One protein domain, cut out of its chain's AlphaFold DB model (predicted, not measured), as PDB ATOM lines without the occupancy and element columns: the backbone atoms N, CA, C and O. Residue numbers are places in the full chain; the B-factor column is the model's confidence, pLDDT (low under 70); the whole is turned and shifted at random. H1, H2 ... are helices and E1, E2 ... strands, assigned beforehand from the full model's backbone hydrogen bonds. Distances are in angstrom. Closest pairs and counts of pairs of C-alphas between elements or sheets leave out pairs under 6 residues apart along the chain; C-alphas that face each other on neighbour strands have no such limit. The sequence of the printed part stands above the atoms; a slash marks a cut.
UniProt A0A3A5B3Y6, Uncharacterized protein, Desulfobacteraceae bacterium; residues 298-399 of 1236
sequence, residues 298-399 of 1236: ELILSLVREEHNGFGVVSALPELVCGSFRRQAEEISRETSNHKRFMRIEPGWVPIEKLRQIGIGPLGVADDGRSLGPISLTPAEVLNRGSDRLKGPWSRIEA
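What this domain is: This is residues 298 to 399 of the 1236 residues of an uncharacterized protein of Desulfobacteraceae bacterium (UniProt A0A3A5B3Y6). A long, strongly twisted hairpin, E1 and E2, runs along much of the elongated domain, with short E3 beside one end of E2; beyond that end sit H1, the small hairpin E4 and E5, and H2. Residues 359 to 378, a long stretch with no named element, then lead back to H3, which only grazes the sheet with its residues 379 to 382; short pairings tie residues 375 to 376 to residues 315 to 316 of E2, antiparallel, and residues 397 to 398 to residues 301 to 302 of E1, parallel. The 102 printed residues hold the named elements E1 E2 E3 H1 E4 E5 H2 H3, in that order; both sheets, E1 - E2 - E3 and E4 - E5, are antiparallel, and the class is mixed. The whole is compact, with a radius of gyration of the C-alphas of 14.2 A and spans of 43 by 26 by 23 A.

Where its parts are: E1, residues 298 to 308, is 29.4 A long from C-alpha 298 at (-41.275, 50.271, 2.944). E2, residues 311 to 322, is 31.8 A long and bends by 57 degrees at residue 318. E3 is residues 325 to 328, H1 329 to 335, E4 342 to 345, E5 348 to 351 and H2 352 to 358. H3, residues 379 to 384, ends at (-58.529, 36.463, 2.818).

How they stand to each other: E1, E2 and E3 form a meander, each strand the antiparallel neighbour of the one before; N 302 and O 317 are 2.8 A apart, and N 320 and O 327 2.9 A, within hydrogen-bond range. H1 is on this sheet, over none of its strands, at a height of 7.8 A; the closest C-alphas of E2 and H1 are those of Glu 319 and Ala 329, 4.9 A apart. H2 and H3 only graze the sheet. E4 and E5 form a hairpin, with N 343 and O 350 2.9 A apart. In H1, H2 and H3 every O i to N i+4 pair is within hydrogen-bond range.

The domain as a whole: The C-alphas of Gly 310 and His 339, the two farthest apart, are 44.9 A apart. The printed part has no cut; the link from H2 to H3 is long, with 20 residues. Mean pLDDT of the printed part is 80.0, and residues 324, 337 to 340, 346 to 347 and 368 to 369 are under 70.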
ATOM      1  N   GLU A 298     -40.807  51.644   2.853       86.12
ATOM      2  CA  GLU A 298     -41.275  50.271   2.944       86.12
ATOM      3  C   GLU A 298     -41.628  49.766   1.549       86.12
ATOM      4  O   GLU A 298     -42.216  50.482   0.740       86.12
ATOM      5  N   LEU A 299     -41.292  48.511   1.270       88.12
ATOM      6  CA  LEU A 299     -41.875  47.785   0.150       88.12
ATOM      7  C   LEU A 299     -43.168  47.154   0.655       88.12
ATOM      8  O   LEU A 299     -43.134  46.394   1.620       88.12
ATOM      9  N   ILE A 300     -44.296  47.468   0.034       89.38
ATOM     10  CA  ILE A 300     -45.597  46.891   0.377       89.38
ATOM     11  C   ILE A 300     -46.146  46.113  -0.810       89.38
ATOM     12  O   ILE A 300     -45.725  46.308  -1.950       89.38
ATOM     13  N   LEU A 301     -47.109  45.242  -0.536       89.94
ATOM     14  CA  LEU A 301     -47.880  44.574  -1.570       89.94
ATOM     15  C   LEU A 301     -49.295  45.165  -1.597       89.94
ATOM     16  O   LEU A 301     -50.091  44.907  -0.692       89.94
ATOM     17  N   SER A 302     -49.597  45.965  -2.614       89.31
ATOM     18  CA  SER A 302     -50.889  46.630  -2.800       89.31
ATOM     19  C   SER A 302     -51.824  45.751  -3.626       89.31
ATOM     20  O   SER A 302     -51.508  45.400  -4.761       89.31
ATOM     21  N   LEU A 303     -52.992  45.398  -3.086       89.81
ATOM     22  CA  LEU A 303     -54.024  44.705  -3.858       89.81
ATOM     23  C   LEU A 303     -54.800  45.730  -4.675       89.81
ATOM     24  O   LEU A 303     -55.545  46.544  -4.128       89.81
ATOM     25  N   VAL A 304     -54.663  45.658  -5.991       88.56
ATOM     26  CA  VAL A 304     -55.390  46.523  -6.914       88.56
ATOM     27  C   VAL A 304     -56.461  45.711  -7.616       88.56
ATOM     28  O   VAL A 304     -56.267  44.558  -7.993       88.56
ATOM     29  N   ARG A 305     -57.641  46.311  -7.740       88.06
ATOM     30  CA  ARG A 305     -58.777  45.730  -8.446       88.06
ATOM     31  C   ARG A 305     -58.894  46.397  -9.806       88.06
ATOM     32  O   ARG A 305     -59.220  47.581  -9.877       88.06
ATOM     33  N   GLU A 306     -58.688  45.627 -10.859       85.38
ATOM     34  CA  GLU A 306     -58.856  46.050 -12.246       85.38
ATOM     35  C   GLU A 306     -60.140  45.446 -12.822       85.38
ATOM     36  O   GLU A 306     -60.524  44.341 -12.452       85.38
ATOM     37  N   GLU A 307     -60.831  46.145 -13.725       80.88
ATOM     38  CA  GLU A 307     -61.970  45.568 -14.451       80.88
ATOM     39  C   GLU A 307     -61.531  45.165 -15.861       80.88
ATOM     40  O   GLU A 307     -61.177  46.014 -16.678       80.88
ATOM     41  N   HIS A 308     -61.562  43.867 -16.166       77.12
ATOM     42  CA  HIS A 308     -61.260  43.331 -17.495       77.12
ATOM     43  C   HIS A 308     -62.555  42.759 -18.080       77.12
ATOM     44  O   HIS A 308     -63.178  41.895 -17.475       77.12
ATOM     45  N   ASN A 309     -62.999  43.242 -19.246       70.06
ATOM     46  CA  ASN A 309     -64.255  42.806 -19.892       70.06
ATOM     47  C   ASN A 309     -65.493  42.822 -18.964       70.06
ATOM     48  O   ASN A 309     -66.356  41.949 -19.049       70.06
ATOM     49  N   GLY A 310     -65.571  43.799 -18.057       70.00
ATOM     50  CA  GLY A 310     -66.715  43.976 -17.163       70.00
ATOM     51  C   GLY A 310     -66.740  43.068 -15.926       70.00
ATOM     52  O   GLY A 310     -67.772  43.024 -15.258       70.00
ATOM     53  N   PHE A 311     -65.654  42.374 -15.567       77.75
ATOM     54  CA  PHE A 311     -65.506  41.695 -14.269       77.75
ATOM     55  C   PHE A 311     -64.190  42.076 -13.586       77.75
ATOM     56  O   PHE A 311     -63.233  42.478 -14.246       77.75
ATOM     57  N   GLY A 312     -64.160  41.988 -12.257       80.75
ATOM     58  CA  GLY A 312     -62.983  42.338 -11.470       80.75
ATOM     59  C   GLY A 312     -61.913  41.257 -11.494       80.75
ATOM     60  O   GLY A 312     -62.195  40.106 -11.175       80.75
ATOM     61  N   VAL A 313     -60.684  41.644 -11.807       84.06
ATOM     62  CA  VAL A 313     -59.468  40.865 -11.579       84.06
ATOM     63  C   VAL A 313     -58.672  41.593 -10.508       84.06
ATOM     64  O   VAL A 313     -58.434  42.796 -10.611       84.06
ATOM     65  N   VAL A 314     -58.292  40.884  -9.448       87.31
ATOM     66  CA  VAL A 314     -57.494  41.467  -8.367       87.31
ATOM     67  C   VAL A 314     -56.048  41.026  -8.535       87.31
ATOM     68  O   VAL A 314     -55.762  39.827  -8.618       87.31
ATOM     69  N   SER A 315     -55.141  41.995  -8.577       88.94
ATOM     70  CA  SER A 315     -53.707  41.787  -8.726       88.94
ATOM     71  C   SER A 315     -52.936  42.304  -7.508       88.94
ATOM     72  O   SER A 315     -53.210  43.356  -6.933       88.94
ATOM     73  N   ALA A 316     -51.983  41.479  -7.100       89.56
ATOM     74  CA  ALA A 316     -50.845  41.710  -6.234       89.56
ATOM     75  C   ALA A 316     -49.793  42.671  -6.811       89.56
ATOM     76  O   ALA A 316     -48.980  42.174  -7.586       89.56
ATOM     77  N   LEU A 317     -49.759  43.970  -6.496       89.00
ATOM     78  CA  LEU A 317     -48.743  44.895  -7.027       89.00
ATOM     79  C   LEU A 317     -47.704  45.288  -5.962       89.00
ATOM     80  O   LEU A 317     -48.055  45.954  -4.987       89.00
ATOM     81  N   PRO A 318     -46.424  44.901  -6.122       90.62
ATOM     82  CA  PRO A 318     -45.348  45.375  -5.257       90.62
ATOM     83  C   PRO A 318     -45.065  46.867  -5.482       90.62
ATOM     84  O   PRO A 318     -44.697  47.287  -6.581       90.62
ATOM     85  N   GLU A 319     -45.191  47.676  -4.433       89.31
ATOM     86  CA  GLU A 319     -44.985  49.126  -4.484       89.31
ATOM     87  C   GLU A 319     -43.998  49.587  -3.413       89.31
ATOM     88  O   GLU A 319     -44.058  49.166  -2.256       89.31
ATOM     89  N   LEU A 320     -43.099  50.495  -3.790       88.00
ATOM     90  CA  LEU A 320     -42.277  51.223  -2.834       88.00
ATOM     91  C   LEU A 320     -43.076  52.415  -2.304       88.00
ATOM     92  O   LEU A 320     -43.508  53.271  -3.083       88.00
ATOM     93  N   VAL A 321     -43.217  52.496  -0.984       85.88
ATOM     94  CA  VAL A 321     -43.878  53.604  -0.295       85.88
ATOM     95  C   VAL A 321     -42.876  54.346   0.573       85.88
ATOM     96  O   VAL A 321     -42.277  53.780   1.484       85.88
ATOM     97  N   CYS A 322     -42.726  55.641   0.302       80.75
ATOM     98  CA  CYS A 322     -41.891  56.555   1.076       80.75
ATOM     99  C   CYS A 322     -42.732  57.788   1.446       80.75
ATOM    100  O   CYS A 322     -42.907  58.706   0.640       80.75
ATOM    101  N   GLY A 323     -43.301  57.812   2.655       75.38
ATOM    102  CA  GLY A 323     -44.224  58.874   3.071       75.38
ATOM    103  C   GLY A 323     -45.490  58.913   2.201       75.38
ATOM    104  O   GLY A 323     -46.276  57.970   2.210       75.38
ATOM    105  N   SER A 324     -45.700  60.002   1.455       69.38
ATOM    106  CA  SER A 324     -46.824  60.149   0.512       69.38
ATOM    107  C   SER A 324     -46.528  59.629  -0.897       69.38
ATOM    108  O   SER A 324     -47.434  59.595  -1.728       69.38
ATOM    109  N   PHE A 325     -45.278  59.272  -1.197       77.38
ATOM    110  CA  PHE A 325     -44.891  58.788  -2.516       77.38
ATOM    111  C   PHE A 325     -45.131  57.282  -2.646       77.38
ATOM    112  O   PHE A 325     -44.764  56.522  -1.746       77.38
ATOM    113  N   ARG A 326     -45.702  56.862  -3.783       84.69
ATOM    114  CA  ARG A 326     -45.908  55.458  -4.162       84.69
ATOM    115  C   ARG A 326     -45.505  55.245  -5.619       84.69
ATOM    116  O   ARG A 326     -45.910  56.028  -6.476       84.69
ATOM    117  N   ARG A 327     -44.731  54.194  -5.901       85.88
ATOM    118  CA  ARG A 327     -44.384  53.765  -7.270       85.88
ATOM    119  C   ARG A 327     -44.142  52.260  -7.320       85.88
ATOM    120  O   ARG A 327     -43.711  51.669  -6.329       85.88
ATOM    121  N   GLN A 328     -44.391  51.653  -8.477       87.75
ATOM    122  CA  GLN A 328     -44.192  50.222  -8.692       87.75
ATOM    123  C   GLN A 328     -42.723  49.822  -8.519       87.75
ATOM    124  O   GLN A 328     -41.814  50.461  -9.058       87.75
ATOM    125  N   ALA A 329     -42.491  48.745  -7.768       86.06
ATOM    126  CA  ALA A 329     -41.147  48.271  -7.458       86.06
ATOM    127  C   ALA A 329     -40.427  47.696  -8.691       86.06
ATOM    128  O   ALA A 329     -39.205  47.799  -8.777       86.06
ATOM    129  N   GLU A 330     -41.163  47.142  -9.660       84.44
ATOM    130  CA  GLU A 330     -40.598  46.623 -10.913       84.44
ATOM    131  C   GLU A 330     -39.926  47.722 -11.751       84.44
ATOM    132  O   GLU A 330     -38.801  47.541 -12.216       84.44
ATOM    133  N   GLU A 331     -40.567  48.884 -11.905       83.75
ATOM    134  CA  GLU A 331     -39.989  50.021 -12.638       83.75
ATOM    135  C   GLU A 331     -38.705  50.524 -11.971       83.75
ATOM    136  O   GLU A 331     -37.683  50.721 -12.628       83.75
ATOM    137  N   ILE A 332     -38.742  50.669 -10.644       83.19
ATOM    138  CA  ILE A 332     -37.595  51.069  -9.819       83.19
ATOM    139  C   ILE A 332     -36.457  50.053  -9.978       83.19
ATOM    140  O   ILE A 332     -35.301  50.417 -10.188       83.19
ATOM    141  N   SER A 333     -36.772  48.761  -9.926       83.44
ATOM    142  CA  SER A 333     -35.800  47.685 -10.105       83.44
ATOM    143  C   SER A 333     -35.126  47.731 -11.484       83.44
ATOM    144  O   SER A 333     -33.900  47.616 -11.577       83.44
ATOM    145  N   ARG A 334     -35.894  47.983 -12.554       80.38
ATOM    146  CA  ARG A 334     -35.375  48.109 -13.930       80.38
ATOM    147  C   ARG A 334     -34.529  49.369 -14.145       80.38
ATOM    148  O   ARG A 334     -33.581  49.346 -14.923       80.38
ATOM    149  N   GLU A 335     -34.826  50.464 -13.445       76.81
ATOM    150  CA  GLU A 335     -34.055  51.718 -13.524       76.81
ATOM    151  C   GLU A 335     -32.740  51.688 -12.715       76.81
ATOM    152  O   GLU A 335     -31.889  52.588 -12.853       76.81
ATOM    153  N   THR A 336     -32.563  50.666 -11.869       73.81
ATOM    154  CA  THR A 336     -31.413  50.507 -10.972       73.81
ATOM    155  C   THR A 336     -30.196  49.947 -11.718       73.81
ATOM    156  O   THR A 336     -30.275  48.946 -12.420       73.81
ATOM    157  N   SER A 337     -29.029  50.575 -11.543       62.34
ATOM    158  CA  SER A 337     -27.742  50.124 -12.109       62.34
ATOM    159  C   SER A 337     -26.605  50.408 -11.125       62.34
ATOM    160  O   SER A 337     -26.733  51.319 -10.311       62.34
ATOM    161  N   ASN A 338     -25.489  49.671 -11.192       59.50
ATOM    162  CA  ASN A 338     -24.386  49.816 -10.222       59.50
ATOM    163  C   ASN A 338     -23.571  51.110 -10.399       59.50
ATOM    164  O   ASN A 338     -22.872  51.541  -9.487       59.50
ATOM    165  N   HIS A 339     -23.676  51.746 -11.569       60.28
ATOM    166  CA  HIS A 339     -23.065  53.048 -11.849       60.28
ATOM    167  C   HIS A 339     -23.809  54.202 -11.179       60.28
ATOM    168  O   HIS A 339     -23.255  55.294 -11.065       60.28
ATOM    169  N   LYS A 340     -25.054  53.963 -10.748       67.56
ATOM    170  CA  LYS A 340     -25.843  54.933 -10.008       67.56
ATOM    171  C   LYS A 340     -25.729  54.653  -8.510       67.56
ATOM    172  O   LYS A 340     -25.889  53.520  -8.066       67.56
ATOM    173  N   ARG A 341     -25.479  55.688  -7.714       70.00
ATOM    174  CA  ARG A 341     -25.537  55.658  -6.242       70.00
ATOM    175  C   ARG A 341     -26.893  56.112  -5.716       70.00
ATOM    176  O   ARG A 341     -27.306  55.680  -4.638       70.00
ATOM    177  N   PHE A 342     -27.591  56.956  -6.473       75.00
ATOM    178  CA  PHE A 342     -28.872  57.526  -6.071       75.00
ATOM    179  C   PHE A 342     -29.909  57.378  -7.179       75.00
ATOM    180  O   PHE A 342     -29.651  57.670  -8.346       75.00
ATOM    181  N   MET A 343     -31.116  56.982  -6.793       76.88
ATOM    182  CA  MET A 343     -32.279  56.986  -7.665       76.88
ATOM    183  C   MET A 343     -33.163  58.184  -7.341       76.88
ATOM    184  O   MET A 343     -33.385  58.504  -6.172       76.88
ATOM    185  N   ARG A 344     -33.671  58.851  -8.378       75.19
ATOM    186  CA  ARG A 344     -34.636  59.931  -8.208       75.19
ATOM    187  C   ARG A 344     -36.029  59.351  -8.028       75.19
ATOM    188  O   ARG A 344     -36.490  58.579  -8.861       75.19
ATOM    189  N   ILE A 345     -36.676  59.748  -6.946       72.88
ATOM    190  CA  ILE A 345     -38.007  59.307  -6.550       72.88
ATOM    191  C   ILE A 345     -38.721  60.558  -6.042       72.88
ATOM    192  O   ILE A 345     -38.405  61.031  -4.956       72.88
ATOM    193  N   GLU A 346     -39.590  61.169  -6.848       65.81
ATOM    194  CA  GLU A 346     -40.167  62.489  -6.545       65.81
ATOM    195  C   GLU A 346     -40.870  62.514  -5.175       65.81
ATOM    196  O   GLU A 346     -41.637  61.608  -4.876       65.81
ATOM    197  N   PRO A 347     -40.635  63.515  -4.302       59.94
ATOM    198  CA  PRO A 347     -39.912  64.774  -4.517       59.94
ATOM    199  C   PRO A 347     -38.419  64.734  -4.103       59.94
ATOM    200  O   PRO A 347     -37.857  65.749  -3.689       59.94
ATOM    201  N   GLY A 348     -37.760  63.575  -4.145       75.25
ATOM    202  CA  GLY A 348     -36.437  63.383  -3.553       75.25
ATOM    203  C   GLY A 348     -35.522  62.351  -4.218       75.25
ATOM    204  O   GLY A 348     -35.684  61.958  -5.374       75.25
ATOM    205  N   TRP A 349     -34.500  61.944  -3.466       79.31
ATOM    206  CA  TRP A 349     -33.501  60.954  -3.875       79.31
ATOM    207  C   TRP A 349     -33.415  59.827  -2.848       79.31
ATOM    208  O   TRP A 349     -33.364  60.099  -1.649       79.31
ATOM    209  N   VAL A 350     -33.342  58.580  -3.311       78.75
ATOM    210  CA  VAL A 350     -33.149  57.397  -2.460       78.75
ATOM    211  C   VAL A 350     -31.822  56.718  -2.816       78.75
ATOM    212  O   VAL A 350     -31.563  56.476  -3.999       78.75
ATOM    213  N   PRO A 351     -30.957  56.405  -1.830       79.12
ATOM    214  CA  PRO A 351     -29.758  55.606  -2.068       79.12
ATOM    215  C   PRO A 351     -30.114  54.199  -2.567       79.12
ATOM    216  O   PRO A 351     -30.950  53.522  -1.967       79.12
ATOM    217  N   ILE A 352     -29.444  53.718  -3.617       77.56
ATOM    218  CA  ILE A 352     -29.709  52.375  -4.177       77.56
ATOM    219  C   ILE A 352     -29.408  51.263  -3.162       77.56
ATOM    220  O   ILE A 352     -30.110  50.256  -3.113       77.56
ATOM    221  N   GLU A 353     -28.420  51.463  -2.291       75.81
ATOM    222  CA  GLU A 353     -28.114  50.528  -1.204       75.81
ATOM    223  C   GLU A 353     -29.302  50.341  -0.250       75.81
ATOM    224  O   GLU A 353     -29.590  49.226   0.179       75.81
ATOM    225  N   LYS A 354     -30.068  51.409  -0.003       76.94
ATOM    226  CA  LYS A 354     -31.283  51.350   0.813       76.94
ATOM    227  C   LYS A 354     -32.414  50.607   0.096       76.94
ATOM    228  O   LYS A 354     -33.117  49.828   0.728       76.94
ATOM    229  N   LEU A 355     -32.555  50.773  -1.224       79.62
ATOM    230  CA  LEU A 355     -33.516  49.995  -2.027       79.62
ATOM    231  C   LEU A 355     -33.211  48.489  -1.969       79.62
ATOM    232  O   LEU A 355     -34.124  47.688  -1.764       79.62
ATOM    233  N   ARG A 356     -31.926  48.116  -2.043       75.38
ATOM    234  CA  ARG A 356     -31.482  46.725  -1.859       75.38
ATOM    235  C   ARG A 356     -31.798  46.202  -0.455       75.38
ATOM    236  O   ARG A 356     -32.300  45.094  -0.337       75.38
ATOM    237  N   GLN A 357     -31.573  46.997   0.597       78.19
ATOM    238  CA  GLN A 357     -31.915  46.617   1.982       78.19
ATOM    239  C   GLN A 357     -33.422  46.388   2.188       78.19
ATOM    240  O   GLN A 357     -33.822  45.497   2.937       78.19
ATOM    241  N   ILE A 358     -34.259  47.183   1.521       79.00
ATOM    242  CA  ILE A 358     -35.721  47.057   1.580       79.00
ATOM    243  C   ILE A 358     -36.189  45.767   0.885       79.00
ATOM    244  O   ILE A 358     -37.139  45.127   1.346       79.00
ATOM    245  N   GLY A 359     -35.476  45.353  -0.162       74.94
ATOM    246  CA  GLY A 359     -35.680  44.093  -0.870       74.94
ATOM    247  C   GLY A 359     -35.915  44.235  -2.373       74.94
ATOM    248  O   GLY A 359     -36.399  43.300  -3.006       74.94
ATOM    249  N   ILE A 360     -35.599  45.397  -2.952       81.62
ATOM    250  CA  ILE A 360     -35.669  45.639  -4.396       81.62
ATOM    251  C   ILE A 360     -34.307  45.286  -5.010       81.62
ATOM    252  O   ILE A 360     -33.298  45.936  -4.727       81.62
ATOM    253  N   GLY A 361     -34.283  44.240  -5.835       75.50
ATOM    254  CA  GLY A 361     -33.123  43.830  -6.623       75.50
ATOM    255  C   GLY A 361     -33.078  44.544  -7.980       75.50
ATOM    256  O   GLY A 361     -33.913  45.409  -8.249       75.50
ATOM    257  N   PRO A 362     -32.090  44.247  -8.839       73.94
ATOM    258  CA  PRO A 362     -32.054  44.736 -10.220       73.94
ATOM    259  C   PRO A 362     -32.991  43.931 -11.148       73.94
ATOM    260  O   PRO A 362     -33.504  42.899 -10.748       73.94
ATOM    261  N   LEU A 363     -33.181  44.363 -12.401       70.00
ATOM    262  CA  LEU A 363     -33.827  43.580 -13.482       70.00
ATOM    263  C   LEU A 363     -35.321  43.237 -13.317       70.00
ATOM    264  O   LEU A 363     -35.814  42.269 -13.890       70.00
ATOM    265  N   GLY A 364     -36.075  44.034 -12.567       74.31
ATOM    266  CA  GLY A 364     -37.481  43.739 -12.280       74.31
ATOM    267  C   GLY A 364     -37.669  42.610 -11.262       74.31
ATOM    268  O   GLY A 364     -38.792  42.133 -11.099       74.31
ATOM    269  N   VAL A 365     -36.602  42.188 -10.573       77.56
ATOM    270  CA  VAL A 365     -36.661  41.184  -9.508       77.56
ATOM    271  C   VAL A 365     -36.315  41.773  -8.143       77.56
ATOM    272  O   VAL A 365     -35.634  42.788  -8.006       77.56
ATOM    273  N   ALA A 366     -36.839  41.137  -7.107       80.31
ATOM    274  CA  ALA A 366     -36.540  41.387  -5.714       80.31
ATOM    275  C   ALA A 366     -35.113  40.940  -5.368       80.31
ATOM    276  O   ALA A 366     -34.444  40.247  -6.135       80.31
ATOM    277  N   ASP A 367     -34.649  41.309  -4.179       71.00
ATOM    278  CA  ASP A 367     -33.338  40.902  -3.664       71.00
ATOM    279  C   ASP A 367     -33.220  39.390  -3.376       71.00
ATOM    280  O   ASP A 367     -32.119  38.882  -3.181       71.00
ATOM    281  N   ASP A 368     -34.346  38.677  -3.337       64.88
ATOM    282  CA  ASP A 368     -34.455  37.219  -3.253       64.88
ATOM    283  C   ASP A 368     -34.685  36.567  -4.633       64.88
ATOM    284  O   ASP A 368     -34.941  35.367  -4.719       64.88
ATOM    285  N   GLY A 369     -34.603  37.345  -5.719       63.22
ATOM    286  CA  GLY A 369     -34.760  36.887  -7.101       63.22
ATOM    287  C   GLY A 369     -36.207  36.749  -7.582       63.22
ATOM    288  O   GLY A 369     -36.423  36.421  -8.746       63.22
ATOM    289  N   ARG A 370     -37.219  36.997  -6.741       70.50
ATOM    290  CA  ARG A 370     -38.629  36.918  -7.164       70.50
ATOM    291  C   ARG A 370     -39.006  38.050  -8.110       70.50
ATOM    292  O   ARG A 370     -38.541  39.167  -7.945       70.50
ATOM    293  N   SER A 371     -39.912  37.795  -9.052       78.25
ATOM    294  CA  SER A 371     -40.456  38.858  -9.906       78.25
ATOM    295  C   SER A 371     -41.188  39.919  -9.076       78.25
ATOM    296  O   SER A 371     -42.003  39.581  -8.215       78.25
ATOM    297  N   LEU A 372     -40.903  41.196  -9.348       82.44
ATOM    298  CA  LEU A 372     -41.612  42.348  -8.778       82.44
ATOM    299  C   LEU A 372     -42.823  42.778  -9.622       82.44
ATOM    300  O   LEU A 372     -43.420  43.815  -9.335       82.44
ATOM    301  N   GLY A 373     -43.181  42.002 -10.650       80.62
ATOM    302  CA  GLY A 373     -44.351  42.258 -11.486       80.62
ATOM    303  C   GLY A 373     -45.693  41.909 -10.821       80.62
ATOM    304  O   GLY A 373     -45.729  41.354  -9.717       80.62
ATOM    305  N   PRO A 374     -46.822  42.215 -11.490       83.81
ATOM    306  CA  PRO A 374     -48.165  41.959 -10.974       83.81
ATOM    307  C   PRO A 374     -48.442  40.465 -10.770       83.81
ATOM    308  O   PRO A 374     -48.315  39.657 -11.690       83.81
ATOM    309  N   ILE A 375     -48.904  40.102  -9.573       85.44
ATOM    310  CA  ILE A 375     -49.254  38.726  -9.204       85.44
ATOM    311  C   ILE A 375     -50.776  38.560  -9.253       85.44
ATOM    312  O   ILE A 375     -51.486  39.163  -8.457       85.44
ATOM    313  N   SER A 376     -51.308  37.708 -10.131       84.62
ATOM    314  CA  SER A 376     -52.751  37.410 -10.120       84.62
ATOM    315  C   SER A 376     -53.146  36.646  -8.850       84.62
ATOM    316  O   SER A 376     -52.446  35.712  -8.435       84.62
ATOM    317  N   LEU A 377     -54.269  37.030  -8.241       86.19
ATOM    318  CA  LEU A 377     -54.796  36.407  -7.023       86.19
ATOM    319  C   LEU A 377     -55.856  35.357  -7.344       86.19
ATOM    320  O   LEU A 377     -56.638  35.518  -8.283       86.19
ATOM    321  N   THR A 378     -55.912  34.299  -6.538       86.44
ATOM    322  CA  THR A 378     -57.038  33.356  -6.574       86.44
ATOM    323  C   THR A 378     -58.248  33.933  -5.823       86.44
ATOM    324  O   THR A 378     -58.082  34.780  -4.941       86.44
ATOM    325  N   PRO A 379     -59.481  33.462  -6.087       85.12
ATOM    326  CA  PRO A 379     -60.664  33.943  -5.370       85.12
ATOM    327  C   PRO A 379     -60.577  33.809  -3.838       85.12
ATOM    328  O   PRO A 379     -61.074  34.664  -3.104       85.12
ATOM    329  N   ALA A 380     -59.909  32.765  -3.338       85.38
ATOM    330  CA  ALA A 380     -59.680  32.575  -1.906       85.38
ATOM    331  C   ALA A 380     -58.719  33.628  -1.327       85.38
ATOM    332  O   ALA A 380     -58.953  34.163  -0.242       85.38
ATOM    333  N   GLU A 381     -57.670  33.978  -2.075       86.94
ATOM    334  CA  GLU A 381     -56.705  35.016  -1.699       86.94
ATOM    335  C   GLU A 381     -57.340  36.410  -1.687       86.94
ATOM    336  O   GLU A 381     -57.007  37.224  -0.825       86.94
ATOM    337  N   VAL A 382     -58.295  36.667  -2.587       86.31
ATOM    338  CA  VAL A 382     -59.095  37.901  -2.592       86.31
ATOM    339  C   VAL A 382     -59.949  38.008  -1.326       86.31
ATOM    340  O   VAL A 382     -59.955  39.058  -0.683       86.31
ATOM    341  N   LEU A 383     -60.623  36.923  -0.919       85.50
ATOM    342  CA  LEU A 383     -61.422  36.895   0.315       85.50
ATOM    343  C   LEU A 383     -60.559  37.109   1.566       85.50
ATOM    344  O   LEU A 383     -60.886  37.958   2.399       85.50
ATOM    345  N   ASN A 384     -59.452  36.373   1.682       85.88
ATOM    346  CA  ASN A 384     -58.529  36.463   2.818       85.88
ATOM    347  C   ASN A 384     -57.647  37.717   2.790       85.88
ATOM    348  O   ASN A 384     -56.999  38.027   3.789       85.88
ATOM    349  N   ARG A 385     -57.625  38.450   1.670       87.50
ATOM    350  CA  ARG A 385     -56.752  39.613   1.443       87.50
ATOM    351  C   ARG A 385     -55.271  39.274   1.656       87.50
ATOM    352  O   ARG A 385     -54.521  40.065   2.220       87.50
ATOM    353  N   GLY A 386     -54.875  38.078   1.224       84.44
ATOM    354  CA  GLY A 386     -53.516  37.556   1.349       84.44
ATOM    355  C   GLY A 386     -53.453  36.029   1.475       84.44
ATOM    356  O   GLY A 386     -54.471  35.366   1.676       84.44
ATOM    357  N   SER A 387     -52.245  35.472   1.359       83.56
ATOM    358  CA  SER A 387     -51.949  34.049   1.586       83.56
ATOM    359  C   SER A 387     -50.461  33.821   1.856       83.56
ATOM    360  O   SER A 387     -49.629  34.699   1.616       83.56
ATOM    361  N   ASP A 388     -50.106  32.603   2.277       79.69
ATOM    362  CA  ASP A 388     -48.706  32.186   2.423       79.69
ATOM    363  C   ASP A 388     -47.926  32.194   1.094       79.69
ATOM    364  O   ASP A 388     -46.703  32.341   1.108       79.69
ATOM    365  N   ARG A 389     -48.613  32.071  -0.052       80.69
ATOM    366  CA  ARG A 389     -48.003  32.165  -1.392       80.69
ATOM    367  C   ARG A 389     -47.480  33.573  -1.673       80.69
ATOM    368  O   ARG A 389     -46.469  33.730  -2.348       80.69
ATOM    369  N   LEU A 390     -48.140  34.584  -1.110       81.69
ATOM    370  CA  LEU A 390     -47.763  35.995  -1.190       81.69
ATOM    371  C   LEU A 390     -46.811  36.395  -0.050       81.69
ATOM    372  O   LEU A 390     -46.825  37.539   0.404       81.69
ATOM    373  N   LYS A 391     -45.980  35.477   0.449       79.31
ATOM    374  CA  LYS A 391     -44.847  35.842   1.308       79.31
ATOM    375  C   LYS A 391     -43.731  36.402   0.441       79.31
ATOM    376  O   LYS A 391     -43.328  35.749  -0.515       79.31
ATOM    377  N   GLY A 392     -43.175  37.549   0.810       76.62
ATOM    378  CA  GLY A 392     -42.132  38.226   0.043       76.62
ATOM    379  C   GLY A 392     -41.337  39.235   0.863       76.62
ATOM    380  O   GLY A 392     -41.514  39.307   2.079       76.62
ATOM    381  N   PRO A 393     -40.461  40.015   0.210       75.50
ATOM    382  CA  PRO A 393     -39.667  41.060   0.859       75.50
ATOM    383  C   PRO A 393     -40.500  42.248   1.382       75.50
ATOM    384  O   PRO A 393     -39.947  43.137   2.028       75.50
ATOM    385  N   TRP A 394     -41.809  42.285   1.117       85.06
ATOM    386  CA  TRP A 394     -42.704  43.359   1.545       85.06
ATOM    387  C   TRP A 394     -43.034  43.322   3.048       85.06
ATOM    388  O   TRP A 394     -43.158  42.257   3.653       85.06
ATOM    389  N   SER A 395     -43.194  44.502   3.657       83.62
ATOM    390  CA  SER A 395     -43.477  44.690   5.088       83.62
ATOM    391  C   SER A 395     -44.925  44.364   5.453       83.62
ATOM    392  O   SER A 395     -45.192  43.814   6.521       83.62
ATOM    393  N   ARG A 396     -45.869  44.707   4.571       86.00
ATOM    394  CA  ARG A 396     -47.307  44.505   4.765       86.00
ATOM    395  C   ARG A 396     -48.044  44.328   3.442       86.00
ATOM    396  O   ARG A 396     -47.539  44.685   2.379       86.00
ATOM    397  N   ILE A 397     -49.267  43.820   3.550       87.00
ATOM    398  CA  ILE A 397     -50.234  43.756   2.456       87.00
ATOM    399  C   ILE A 397     -51.262  44.869   2.670       87.00
ATOM    400  O   ILE A 397     -51.927  44.908   3.707       87.00
ATOM    401  N   GLU A 398     -51.383  45.784   1.711       86.06
ATOM    402  CA  GLU A 398     -52.405  46.830   1.716       86.06
ATOM    403  C   GLU A 398     -53.562  46.380   0.829       86.06
ATOM    404  O   GLU A 398     -53.441  46.294  -0.392       86.06
ATOM    405  N   ALA A 399     -54.685  46.048   1.459       83.31
ATOM    406  CA  ALA A 399     -55.867  45.574   0.762       83.31
ATOM    407  C   ALA A 399     -56.994  46.618   0.793       83.31
ATOM    408  O   ALA A 399     -57.204  47.256   1.829       83.31
TER     409      ALA A 399